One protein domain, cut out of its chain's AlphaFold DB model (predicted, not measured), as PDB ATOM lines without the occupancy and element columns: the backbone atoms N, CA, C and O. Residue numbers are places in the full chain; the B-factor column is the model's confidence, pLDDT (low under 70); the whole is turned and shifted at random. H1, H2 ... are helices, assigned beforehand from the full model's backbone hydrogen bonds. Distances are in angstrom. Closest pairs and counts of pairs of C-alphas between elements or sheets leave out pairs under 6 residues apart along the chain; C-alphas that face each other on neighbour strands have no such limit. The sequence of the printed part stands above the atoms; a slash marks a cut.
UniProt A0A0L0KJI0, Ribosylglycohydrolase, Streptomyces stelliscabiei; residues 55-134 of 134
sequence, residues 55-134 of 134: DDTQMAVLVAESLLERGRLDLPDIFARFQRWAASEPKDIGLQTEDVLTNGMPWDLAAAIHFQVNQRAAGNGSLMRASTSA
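This is residues 55 to 134 of the 134 residues of the protein "Ribosylglycohydrolase" of Streptomyces stelliscabiei (UniProt A0A0L0KJI0). Four crossed helices follow one another in an arc, each touching the next one along the chain: a helical hairpin of H1 and H2 makes one end, and H3 with H4 makes the other. From H4 the last stretch, residues 119 to 134, folds back past H3 to the side of H1. The printed part has 80 residues with four named helices, in the order H1, H2, H3, H4, and no named strand; the class is all helix. The whole is compact, with a radius of gyration of the C-alphas of 12.2 A, and rounded, spanning 35 by 25 by 24 A along its three main axes.

Find C-alpha 55 at (-43.051, -45.806, 32.149); there H1 begins, and it runs over residues 55 to 70, 22.1 A from first to last C-alpha. Next look at residues 75 to 86, which form H2, 16.4 A long and starting from C-alpha 75 at (-27.614, -35.988, 33.086). H3 comes at residues 95 to 102 and measures 10.4 A. H4 takes residues 110 to 118, 12.2 A long, and ends with C-alpha 118 at (-27.470, -56.662, 43.071). Farther on, residues 124 to 126 are a helical run that bears no name.

Start with H1 and H2, which touch and form a helical hairpin, at a steep tilt of 40 degrees and running opposite ways. H1 touches H2 with residues 59 to 66 alone, and H2 touches H1 with residues 77 to 82 alone; the closest C-alphas are those of Val 63 and Ile 78, 6.1 A apart. Move on to H3, which touches H2, with the C-alphas of Gln 83 and Leu 101 closest at 5.4 A. These two are about perpendicular, but only just, at 71 degrees. H3 and H4 touch as well, at a steep tilt of 49 degrees and opposite ways; their closest C-alphas, those of Val 100 and Ala 110, are 5.4 A apart. H1 is apart from H3 and H4, and H2 is apart from H4. In the backbone of H1, H2, H3 and H4, every O i to N i+4 pair is within hydrogen-bond range.

Look for the two C-alphas farthest apart at Glu 69 and Gln 119, 34.8 A from each other, while the C-alphas of Asp 55 and Ala 134 are 18.3 A apart. The printed part has no cut. The link from H1 to H2 is tight, with 4 residues; those from H2 to H3 and from H3 to H4 are short, with 8 and 7. Residues 119 to 134 hold no named element, and their C-alphas lie 7 to 18 A from the mean of all C-alphas. The mean pLDDT of the printed part is 96.1; residue 134, the chain's last, is under 70.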
ATOM      1  N   ASP A  55     -44.358 -46.357  31.804       98.06
ATOM      2  CA  ASP A  55     -43.051 -45.806  32.149       98.06
ATOM      3  C   ASP A  55     -42.123 -45.632  30.933       98.06
ATOM      4  O   ASP A  55     -41.400 -44.632  30.881       98.06
ATOM      5  N   ASP A  56     -42.193 -46.507  29.924       98.25
ATOM      6  CA  ASP A  56     -41.472 -46.389  28.648       98.25
ATOM      7  C   ASP A  56     -41.613 -44.981  28.044       98.25
ATOM      8  O   ASP A  56     -40.629 -44.243  27.879       98.25
ATOM      9  N   THR A  57     -42.850 -44.578  27.740       98.25
ATOM     10  CA  THR A  57     -43.133 -43.275  27.127       98.25
ATOM     11  C   THR A  57     -43.000 -42.138  28.128       98.25
ATOM     12  O   THR A  57     -42.449 -41.089  27.784       98.25
ATOM     13  N   GLN A  58     -43.480 -42.320  29.363       98.25
ATOM     14  CA  GLN A  58     -43.428 -41.275  30.387       98.25
ATOM     15  C   GLN A  58     -41.980 -40.835  30.641       98.25
ATOM     16  O   GLN A  58     -41.676 -39.640  30.618       98.25
ATOM     17  N   MET A  59     -41.046 -41.781  30.780       98.62
ATOM     18  CA  MET A  59     -39.630 -41.463  30.956       98.62
ATOM     19  C   MET A  59     -38.984 -40.920  29.672       98.62
ATOM     20  O   MET A  59     -38.147 -40.020  29.753       98.62
ATOM     21  N   ALA A  60     -39.366 -41.409  28.485       98.31
ATOM     22  CA  ALA A  60     -38.860 -40.875  27.213       98.31
ATOM     23  C   ALA A  60     -39.221 -39.390  27.011       98.31
ATOM     24  O   ALA A  60     -38.404 -38.615  26.497       98.31
ATOM     25  N   VAL A  61     -40.420 -38.978  27.444       98.19
ATOM     26  CA  VAL A  61     -40.868 -37.577  27.421       98.19
ATOM     27  C   VAL A  61     -39.997 -36.712  28.329       98.19
ATOM     28  O   VAL A  61     -39.532 -35.664  27.889       98.19
ATOM     29  N   LEU A  62     -39.675 -37.167  29.542       98.50
ATOM     30  CA  LEU A  62     -38.815 -36.414  30.467       98.50
ATOM     31  C   LEU A  62     -37.396 -36.193  29.913       98.50
ATOM     32  O   LEU A  62     -36.792 -35.143  30.153       98.50
ATOM     33  N   VAL A  63     -36.865 -37.150  29.141       98.25
ATOM     34  CA  VAL A  63     -35.602 -36.973  28.403       98.25
ATOM     35  C   VAL A  63     -35.749 -35.876  27.346       98.25
ATOM     36  O   VAL A  63     -34.904 -34.983  27.276       98.25
ATOM     37  N   ALA A  64     -36.826 -35.908  26.554       97.69
ATOM     38  CA  ALA A  64     -37.088 -34.903  25.523       97.69
ATOM     39  C   ALA A  64     -37.233 -33.492  26.110       97.69
ATOM     40  O   ALA A  64     -36.628 -32.550  25.602       97.69
ATOM     41  N   GLU A  65     -37.998 -33.349  27.192       98.31
ATOM     42  CA  GLU A  65     -38.187 -32.075  27.890       98.31
ATOM     43  C   GLU A  65     -36.857 -31.508  28.387       98.31
ATOM     44  O   GLU A  65     -36.555 -30.341  28.141       98.31
ATOM     45  N   SER A  66     -36.014 -32.341  29.011       98.56
ATOM     46  CA  SER A  66     -34.681 -31.914  29.440       98.56
ATOM     47  C   SER A  66     -33.832 -31.442  28.256       98.56
ATOM     48  O   SER A  66     -33.253 -30.358  28.304       98.56
ATOM     49  N   LEU A  67     -33.799 -32.192  27.150       97.56
ATOM     50  CA  LEU A  67     -33.035 -31.805  25.958       97.56
ATOM     51  C   LEU A  67     -33.505 -30.464  25.377       97.56
ATOM     52  O   LEU A  67     -32.671 -29.626  25.023       97.56
ATOM     53  N   LEU A  68     -34.821 -30.246  25.312       97.56
ATOM     54  CA  LEU A  68     -35.418 -29.011  24.806       97.56
ATOM     55  C   LEU A  68     -35.146 -27.817  25.731       97.56
ATOM     56  O   LEU A  68     -34.747 -26.755  25.256       97.56
ATOM     57  N   GLU A  69     -35.324 -27.980  27.042       98.44
ATOM     58  CA  GLU A  69     -35.159 -26.900  28.021       98.44
ATOM     59  C   GLU A  69     -33.688 -26.553  28.286       98.44
ATOM     60  O   GLU A  69     -33.340 -25.392  28.514       98.44
ATOM     61  N   ARG A  70     -32.800 -27.554  28.281       98.12
ATOM     62  CA  ARG A  70     -31.372 -27.380  28.587       98.12
ATOM     63  C   ARG A  70     -30.536 -27.076  27.348       98.12
ATOM     64  O   ARG A  70     -29.412 -26.584  27.492       98.12
ATOM     65  N   GLY A  71     -31.048 -27.389  26.156       97.56
ATOM     66  CA  GLY A  71     -30.346 -27.252  24.876       97.56
ATOM     67  C   GLY A  71     -29.125 -28.169  24.734       97.56
ATOM     68  O   GLY A  71     -28.273 -27.934  23.879       97.56
ATOM     69  N   ARG A  72     -28.991 -29.168  25.615       96.25
ATOM     70  CA  ARG A  72     -27.897 -30.149  25.673       96.25
ATOM     71  C   ARG A  72     -28.312 -31.343  26.530       96.25
ATOM     72  O   ARG A  72     -29.266 -31.250  27.297       96.25
ATOM     73  N   LEU A  73     -27.525 -32.413  26.479       96.25
ATOM     74  CA  LEU A  73     -27.640 -33.512  27.433       96.25
ATOM     75  C   LEU A  73     -27.160 -33.057  28.825       96.25
ATOM     76  O   LEU A  73     -25.986 -32.732  29.005       96.25
ATOM     77  N   ASP A  74     -28.069 -33.028  29.797       98.12
ATOM     78  CA  ASP A  74     -27.814 -32.638  31.189       98.12
ATOM     79  C   ASP A  74     -28.243 -33.800  32.107       98.12
ATOM     80  O   ASP A  74     -29.393 -33.897  32.531       98.12
ATOM     81  N   LEU A  75     -27.327 -34.749  32.344       97.69
ATOM     82  CA  LEU A  75     -27.614 -35.988  33.086       97.69
ATOM     83  C   LEU A  75     -28.143 -35.750  34.514       97.69
ATOM     84  O   LEU A  75     -29.105 -36.427  34.886       97.69
ATOM     85  N   PRO A  76     -27.599 -34.797  35.303       98.50
ATOM     86  CA  PRO A  76     -28.186 -34.439  36.593       98.50
ATOM     87  C   PRO A  76     -29.649 -33.982  36.491       98.50
ATOM     88  O   PRO A  76     -30.465 -34.366  37.328       98.50
ATOM     89  N   ASP A  77     -30.000 -33.184  35.472       98.75
ATOM     90  CA  ASP A  77     -31.377 -32.705  35.267       98.75
ATOM     91  C   ASP A  77     -32.333 -33.854  34.919       98.75
ATOM     92  O   ASP A  77     -33.396 -33.977  35.533       98.75
ATOM     93  N   ILE A  78     -31.934 -34.734  33.995       98.56
ATOM     94  CA  ILE A  78     -32.710 -35.925  33.616       98.56
ATOM     95  C   ILE A  78     -32.940 -36.826  34.833       98.56
ATOM     96  O   ILE A  78     -34.071 -37.239  35.093       98.56
ATOM     97  N   PHE A  79     -31.891 -37.098  35.614       98.62
ATOM     98  CA  PHE A  79     -32.007 -37.920  36.817       98.62
ATOM     99  C   PHE A  79     -32.982 -37.300  37.826       98.62
ATOM    100  O   PHE A  79     -33.872 -37.987  38.323       98.62
ATOM    101  N   ALA A  80     -32.900 -35.988  38.066       98.69
ATOM    102  CA  ALA A  80     -33.821 -35.292  38.962       98.69
ATOM    103  C   ALA A  80     -35.281 -35.309  38.461       98.69
ATOM    104  O   ALA A  80     -36.205 -35.370  39.276       98.69
ATOM    105  N   ARG A  81     -35.517 -35.257  37.140       98.75
ATOM    106  CA  ARG A  81     -36.858 -35.440  36.549       98.75
ATOM    107  C   ARG A  81     -37.392 -36.842  36.815       98.75
ATOM    108  O   ARG A  81     -38.522 -36.970  37.276       98.75
ATOM    109  N   PHE A  82     -36.569 -37.867  36.603       98.75
ATOM    110  CA  PHE A  82     -36.943 -39.249  36.898       98.75
ATOM    111  C   PHE A  82     -37.245 -39.467  38.380       98.75
ATOM    112  O   PHE A  82     -38.226 -40.126  38.696       98.75
ATOM    113  N   GLN A  83     -36.473 -38.871  39.292       98.75
ATOM    114  CA  GLN A  83     -36.766 -38.954  40.726       98.75
ATOM    115  C   GLN A  83     -38.109 -38.311  41.088       98.75
ATOM    116  O   GLN A  83     -38.867 -38.885  41.862       98.75
ATOM    117  N   ARG A  84     -38.434 -37.143  40.511       98.69
ATOM    118  CA  ARG A  84     -39.748 -36.507  40.722       98.69
ATOM    119  C   ARG A  84     -40.892 -37.357  40.180       98.69
ATOM    120  O   ARG A  84     -41.929 -37.437  40.825       98.69
ATOM    121  N   TRP A  85     -40.695 -37.984  39.023       98.62
ATOM    122  CA  TRP A  85     -41.663 -38.903  38.432       98.62
ATOM    123  C   TRP A  85     -41.857 -40.158  39.289       98.62
ATOM    124  O   TRP A  85     -42.990 -40.470  39.635       98.62
ATOM    125  N   ALA A  86     -40.783 -40.809  39.740       98.50
ATOM    126  CA  ALA A  86     -40.875 -41.964  40.635       98.50
ATOM    127  C   ALA A  86     -41.590 -41.606  41.953       98.50
ATOM    128  O   ALA A  86     -42.440 -42.351  42.425       98.50
ATOM    129  N   ALA A  87     -41.318 -40.418  42.505       98.06
ATOM    130  CA  ALA A  87     -41.994 -39.910  43.700       98.06
ATOM    131  C   ALA A  87     -43.477 -39.546  43.482       98.06
ATOM    132  O   ALA A  87     -44.187 -39.328  44.460       98.06
ATOM    133  N   SER A  88     -43.946 -39.457  42.230       97.88
ATOM    134  CA  SER A  88     -45.371 -39.279  41.916       97.88
ATOM    135  C   SER A  88     -46.162 -40.588  41.872       97.88
ATOM    136  O   SER A  88     -47.338 -40.547  41.524       97.88
ATOM    137  N   GLU A  89     -45.535 -41.709  42.252       96.62
ATOM    138  CA  GLU A  89     -46.153 -43.040  42.317       96.62
ATOM    139  C   GLU A  89     -46.784 -43.439  40.965       96.62
ATOM    140  O   GLU A  89     -48.009 -43.560  40.856       96.62
ATOM    141  N   PRO A  90     -45.969 -43.599  39.899       97.25
ATOM    142  CA  PRO A  90     -46.483 -44.002  38.595       97.25
ATOM    143  C   PRO A  90     -47.146 -45.382  38.689       97.25
ATOM    144  O   PRO A  90     -46.777 -46.205  39.526       97.25
ATOM    145  N   LYS A  91     -48.117 -45.646  37.802       96.12
ATOM    146  CA  LYS A  91     -48.839 -46.933  37.764       96.12
ATOM    147  C   LYS A  91     -47.901 -48.131  37.632       96.12
ATOM    148  O   LYS A  91     -48.214 -49.191  38.165       96.12
ATOM    149  N   ASP A  92     -46.791 -47.942  36.926       96.38
ATOM    150  CA  ASP A  92     -45.740 -48.936  36.801       96.38
ATOM    151  C   ASP A  92     -44.352 -48.284  36.793       96.38
ATOM    152  O   ASP A  92     -44.176 -47.143  36.355       96.38
ATOM    153  N   ILE A  93     -43.387 -49.022  37.331       98.00
ATOM    154  CA  ILE A  93     -41.967 -48.692  37.343       98.00
ATOM    155  C   ILE A  93     -41.168 -49.982  37.533       98.00
ATOM    156  O   ILE A  93     -41.305 -50.696  38.528       98.00
ATOM    157  N   GLY A  94     -40.263 -50.276  36.599       97.00
ATOM    158  CA  GLY A  94     -39.396 -51.445  36.738       97.00
ATOM    159  C   GLY A  94     -38.540 -51.399  38.016       97.00
ATOM    160  O   GLY A  94     -37.881 -50.396  38.290       97.00
ATOM    161  N   LEU A  95     -38.453 -52.517  38.746       96.44
ATOM    162  CA  LEU A  95     -37.771 -52.621  40.053       96.44
ATOM    163  C   LEU A  95     -36.332 -52.073  40.069       96.44
ATOM    164  O   LEU A  95     -35.910 -51.424  41.021       96.44
ATOM    165  N   GLN A  96     -35.557 -52.324  39.009       97.12
ATOM    166  CA  GLN A  96     -34.199 -51.778  38.885       97.12
ATOM    167  C   GLN A  96     -34.217 -50.248  38.747       97.12
ATOM    168  O   GLN A  96     -33.365 -49.567  39.314       97.12
ATOM    169  N   THR A  97     -35.156 -49.708  37.967       98.06
ATOM    170  CA  THR A  97     -35.319 -48.262  37.790       98.06
ATOM    171  C   THR A  97     -35.738 -47.620  39.109       98.06
ATOM    172  O   THR A  97     -35.130 -46.631  39.507       98.06
ATOM    173  N   GLU A  98     -36.709 -48.207  39.810       98.00
ATOM    174  CA  GLU A  98     -37.163 -47.738  41.120       98.00
ATOM    175  C   GLU A  98     -36.015 -47.691  42.136       98.00
ATOM    176  O   GLU A  98     -35.757 -46.636  42.718       98.00
ATOM    177  N   ASP A  99     -35.268 -48.787  42.298       97.25
ATOM    178  CA  ASP A  99     -34.168 -48.849  43.267       97.25
ATOM    179  C   ASP A  99     -33.076 -47.816  42.950       97.25
ATOM    180  O   ASP A  99     -32.601 -47.101  43.830       97.25
ATOM    181  N   VAL A 100     -32.711 -47.652  41.673       97.94
ATOM    182  CA  VAL A 100     -31.721 -46.641  41.268       97.94
ATOM    183  C   VAL A 100     -32.205 -45.217  41.548       97.94
ATOM    184  O   VAL A 100     -31.405 -44.378  41.957       97.94
ATOM    185  N   LEU A 101     -33.485 -44.915  41.326       98.25
ATOM    186  CA  LEU A 101     -34.015 -43.563  41.516       98.25
ATOM    187  C   LEU A 101     -34.265 -43.221  42.990       98.25
ATOM    188  O   LEU A 101     -34.224 -42.043  43.353       98.25
ATOM    189  N   THR A 102     -34.485 -44.224  43.841       97.38
ATOM    190  CA  THR A 102     -34.890 -44.038  45.244       97.38
ATOM    191  C   THR A 102     -33.795 -44.347  46.269       97.38
ATOM    192  O   THR A 102     -33.941 -43.977  47.432       97.38
ATOM    193  N   ASN A 103     -32.650 -44.916  45.870       96.62
ATOM    194  CA  ASN A 103     -31.554 -45.271  46.790       96.62
ATOM    195  C   ASN A 103     -30.807 -44.086  47.444       96.62
ATOM    196  O   ASN A 103     -29.875 -44.301  48.222       96.62
ATOM    197  N   GLY A 104     -31.179 -42.842  47.128       96.75
ATOM    198  CA  GLY A 104     -30.620 -41.630  47.737       96.75
ATOM    199  C   GLY A 104     -29.203 -41.264  47.288       96.75
ATOM    200  O   GLY A 104     -28.616 -40.329  47.835       96.75
ATOM    201  N   MET A 105     -28.645 -41.967  46.303       98.12
ATOM    202  CA  MET A 105     -27.301 -41.703  45.798       98.12
ATOM    203  C   MET A 105     -27.303 -40.613  44.714       98.12
ATOM    204  O   MET A 105     -28.301 -40.427  44.012       98.12
ATOM    205  N   PRO A 106     -26.179 -39.897  44.528       97.94
ATOM    206  CA  PRO A 106     -26.001 -38.977  43.408       97.94
ATOM    207  C   PRO A 106     -26.197 -39.656  42.044       97.94
ATOM    208  O   PRO A 106     -25.925 -40.850  41.890       97.94
ATOM    209  N   TRP A 107     -26.621 -38.878  41.043       97.94
ATOM    210  CA  TRP A 107     -26.954 -39.358  39.692       97.94
ATOM    211  C   TRP A 107     -25.844 -40.203  39.038       97.94
ATOM    212  O   TRP A 107     -26.128 -41.134  38.289       97.94
ATOM    213  N   ASP A 108     -24.581 -39.887  39.322       98.06
ATOM    214  CA  ASP A 108     -23.380 -40.515  38.770       98.06
ATOM    215  C   ASP A 108     -22.937 -41.770  39.533       98.06
ATOM    216  O   ASP A 108     -22.084 -42.516  39.050       98.06
ATOM    217  N   LEU A 109     -23.533 -42.041  40.696       98.19
ATOM    218  CA  LEU A 109     -23.202 -43.184  41.549       98.19
ATOM    219  C   LEU A 109     -24.357 -44.175  41.712       98.19
ATOM    220  O   LEU A 109     -24.107 -45.364  41.908       98.19
ATOM    221  N   ALA A 110     -25.607 -43.722  41.602       97.75
ATOM    222  CA  ALA A 110     -26.790 -44.515  41.930       97.75
ATOM    223  C   ALA A 110     -26.861 -45.858  41.185       97.75
ATOM    224  O   ALA A 110     -27.060 -46.903  41.806       97.75
ATOM    225  N   ALA A 111     -26.626 -45.858  39.870       96.56
ATOM    226  CA  ALA A 111     -26.638 -47.083  39.069       96.56
ATOM    227  C   ALA A 111     -25.450 -48.013  39.380       96.56
ATOM    228  O   ALA A 111     -25.603 -49.236  39.400       96.56
ATOM    229  N   ALA A 112     -24.269 -47.448  39.646       96.75
ATOM    230  CA  ALA A 112     -23.079 -48.226  39.979       96.75
ATOM    231  C   ALA A 112     -23.235 -48.927  41.336       96.75
ATOM    232  O   ALA A 112     -22.911 -50.107  41.459       96.75
ATOM    233  N   ILE A 113     -23.786 -48.223  42.327       96.75
ATOM    234  CA  ILE A 113     -24.060 -48.761  43.663       96.75
ATOM    235  C   ILE A 113     -25.125 -49.858  43.595       96.75
ATOM    236  O   ILE A 113     -24.904 -50.942  44.137       96.75
ATOM    237  N   HIS A 114     -26.222 -49.633  42.861       95.69
ATOM    238  CA  HIS A 114     -27.218 -50.676  42.599       95.69
ATOM    239  C   HIS A 114     -26.561 -51.947  42.043       95.69
ATOM    240  O   HIS A 114     -26.796 -53.046  42.547       95.69
ATOM    241  N   PHE A 115     -25.709 -51.807  41.021       96.44
ATOM    242  CA  PHE A 115     -25.059 -52.951  40.389       96.44
ATOM    243  C   PHE A 115     -24.066 -53.658  41.318       96.44
ATOM    244  O   PHE A 115     -24.020 -54.885  41.329       96.44
ATOM    245  N   GLN A 116     -23.304 -52.920  42.127       96.12
ATOM    246  CA  GLN A 116     -22.382 -53.509  43.103       96.12
ATOM    247  C   GLN A 116     -23.103 -54.423  44.102       96.12
ATOM    248  O   GLN A 116     -22.575 -55.484  44.434       96.12
ATOM    249  N   VAL A 117     -24.310 -54.048  44.531       93.06
ATOM    250  CA  VAL A 117     -25.119 -54.829  45.478       93.06
ATOM    251  C   VAL A 117     -25.843 -55.985  44.786       93.06
ATOM    252  O   VAL A 117     -25.752 -57.127  45.230       93.06
ATOM    253  N   ASN A 118     -26.547 -55.705  43.688       92.62
ATOM    254  CA  ASN A 118     -27.470 -56.662  43.071       92.62
ATOM    255  C   ASN A 118     -26.809 -57.574  42.029       92.62
ATOM    256  O   ASN A 118     -27.349 -58.633  41.709       92.62
ATOM    257  N   GLN A 119     -25.666 -57.162  41.466       93.94
ATOM    258  CA  GLN A 119     -24.956 -57.841  40.369       93.94
ATOM    259  C   GLN A 119     -25.846 -58.117  39.140       93.94
ATOM    260  O   GLN A 119     -25.571 -58.997  38.323       93.94
ATOM    261  N   ARG A 120     -26.941 -57.360  38.999       88.12
ATOM    262  CA  ARG A 120     -27.930 -57.456  37.923       88.12
ATOM    263  C   ARG A 120     -28.278 -56.045  37.477       88.12
ATOM    264  O   ARG A 120     -28.645 -55.224  38.303       88.12
ATOM    265  N   ALA A 121     -28.122 -55.769  36.185       90.69
ATOM    266  CA  ALA A 121     -28.473 -54.474  35.595       90.69
ATOM    267  C   ALA A 121     -28.893 -54.578  34.113       90.69
ATOM    268  O   ALA A 121     -28.834 -53.595  33.379       90.69
ATOM    269  N   ALA A 122     -29.262 -55.780  33.653       93.38
ATOM    270  CA  ALA A 122     -29.482 -56.096  32.238       93.38
ATOM    271  C   ALA A 122     -30.942 -55.921  31.773       93.38
ATOM    272  O   ALA A 122     -31.318 -56.454  30.730       93.38
ATOM    273  N   GLY A 123     -31.773 -55.219  32.550       93.31
ATOM    274  CA  GLY A 123     -33.116 -54.833  32.116       93.31
ATOM    275  C   GLY A 123     -33.082 -53.834  30.954       93.31
ATOM    276  O   GLY A 123     -32.094 -53.132  30.741       93.31
ATOM    277  N   ASN A 124     -34.185 -53.734  30.214       96.88
ATOM    278  CA  ASN A 124     -34.347 -52.799  29.093       96.88
ATOM    279  C   ASN A 124     -34.650 -51.348  29.530       96.88
ATOM    280  O   ASN A 124     -34.736 -50.477  28.667       96.88
ATOM    281  N   GLY A 125     -34.752 -51.074  30.838       95.56
ATOM    282  CA  GLY A 125     -35.183 -49.787  31.401       95.56
ATOM    283  C   GLY A 125     -34.433 -48.553  30.887       95.56
ATOM    284  O   GLY A 125     -34.997 -47.469  30.771       95.56
ATOM    285  N   SER A 126     -33.151 -48.690  30.545       94.50
ATOM    286  CA  SER A 126     -32.368 -47.604  29.942       94.50
ATOM    287  C   SER A 126     -32.613 -47.435  28.439       94.50
ATOM    288  O   SER A 126     -32.486 -46.322  27.933       94.50
ATOM    289  N   LEU A 127     -32.959 -48.514  27.735       95.88
ATOM    290  CA  LEU A 127     -33.143 -48.551  26.285       95.88
ATOM    291  C   LEU A 127     -34.532 -48.062  25.864       95.88
ATOM    292  O   LEU A 127     -34.632 -47.317  24.891       95.88
ATOM    293  N   MET A 128     -35.581 -48.442  26.598       96.75
ATOM    294  CA  MET A 128     -36.977 -48.114  26.265       96.75
ATOM    295  C   MET A 128     -37.237 -46.605  26.113       96.75
ATOM    296  O   MET A 128     -38.052 -46.172  25.305       96.75
ATOM    297  N   ARG A 129     -36.442 -45.789  26.813       95.94
ATOM    298  CA  ARG A 129     -36.554 -44.326  26.875       95.94
ATOM    299  C   ARG A 129     -35.529 -43.557  26.033       95.94
ATOM    300  O   ARG A 129     -35.324 -42.367  26.254       95.94
ATOM    301  N   ALA A 130     -34.848 -44.218  25.094       93.25
ATOM    302  CA  ALA A 130     -33.772 -43.616  24.294       93.25
ATOM    303  C   ALA A 130     -34.233 -42.996  22.957       93.25
ATOM    304  O   ALA A 130     -33.426 -42.417  22.235       93.25
ATOM    305  N   SER A 131     -35.518 -43.107  22.599       89.25
ATOM    306  CA  SER A 131     -36.035 -42.660  21.293       89.25
ATOM    307  C   SER A 131     -35.916 -41.148  21.060       89.25
ATOM    308  O   SER A 131     -35.837 -40.712  19.915       89.25
ATOM    309  N   THR A 132     -35.895 -40.352  22.130       86.06
ATOM    310  CA  THR A 132     -35.895 -38.881  22.088       86.06
ATOM    311  C   THR A 132     -34.500 -38.263  22.162       86.06
ATOM    312  O   THR A 132     -34.347 -37.078  21.871       86.06
ATOM    313  N   SER A 133     -33.483 -39.052  22.517       76.88
ATOM    314  CA  SER A 133     -32.077 -38.637  22.541       76.88
ATOM    315  C   SER A 133     -31.282 -39.063  21.299       76.88
ATOM    316  O   SER A 133     -30.115 -38.680  21.185       76.88
ATOM    317  N   ALA A 134     -31.895 -39.844  20.401       61.50
ATOM    318  CA  ALA A 134     -31.287 -40.411  19.195       61.50
ATOM    319  C   ALA A 134     -31.374 -39.505  17.952       61.50
ATOM    320  O   ALA A 134     -32.363 -38.752  17.803       61.50
TER     321      ALA A 134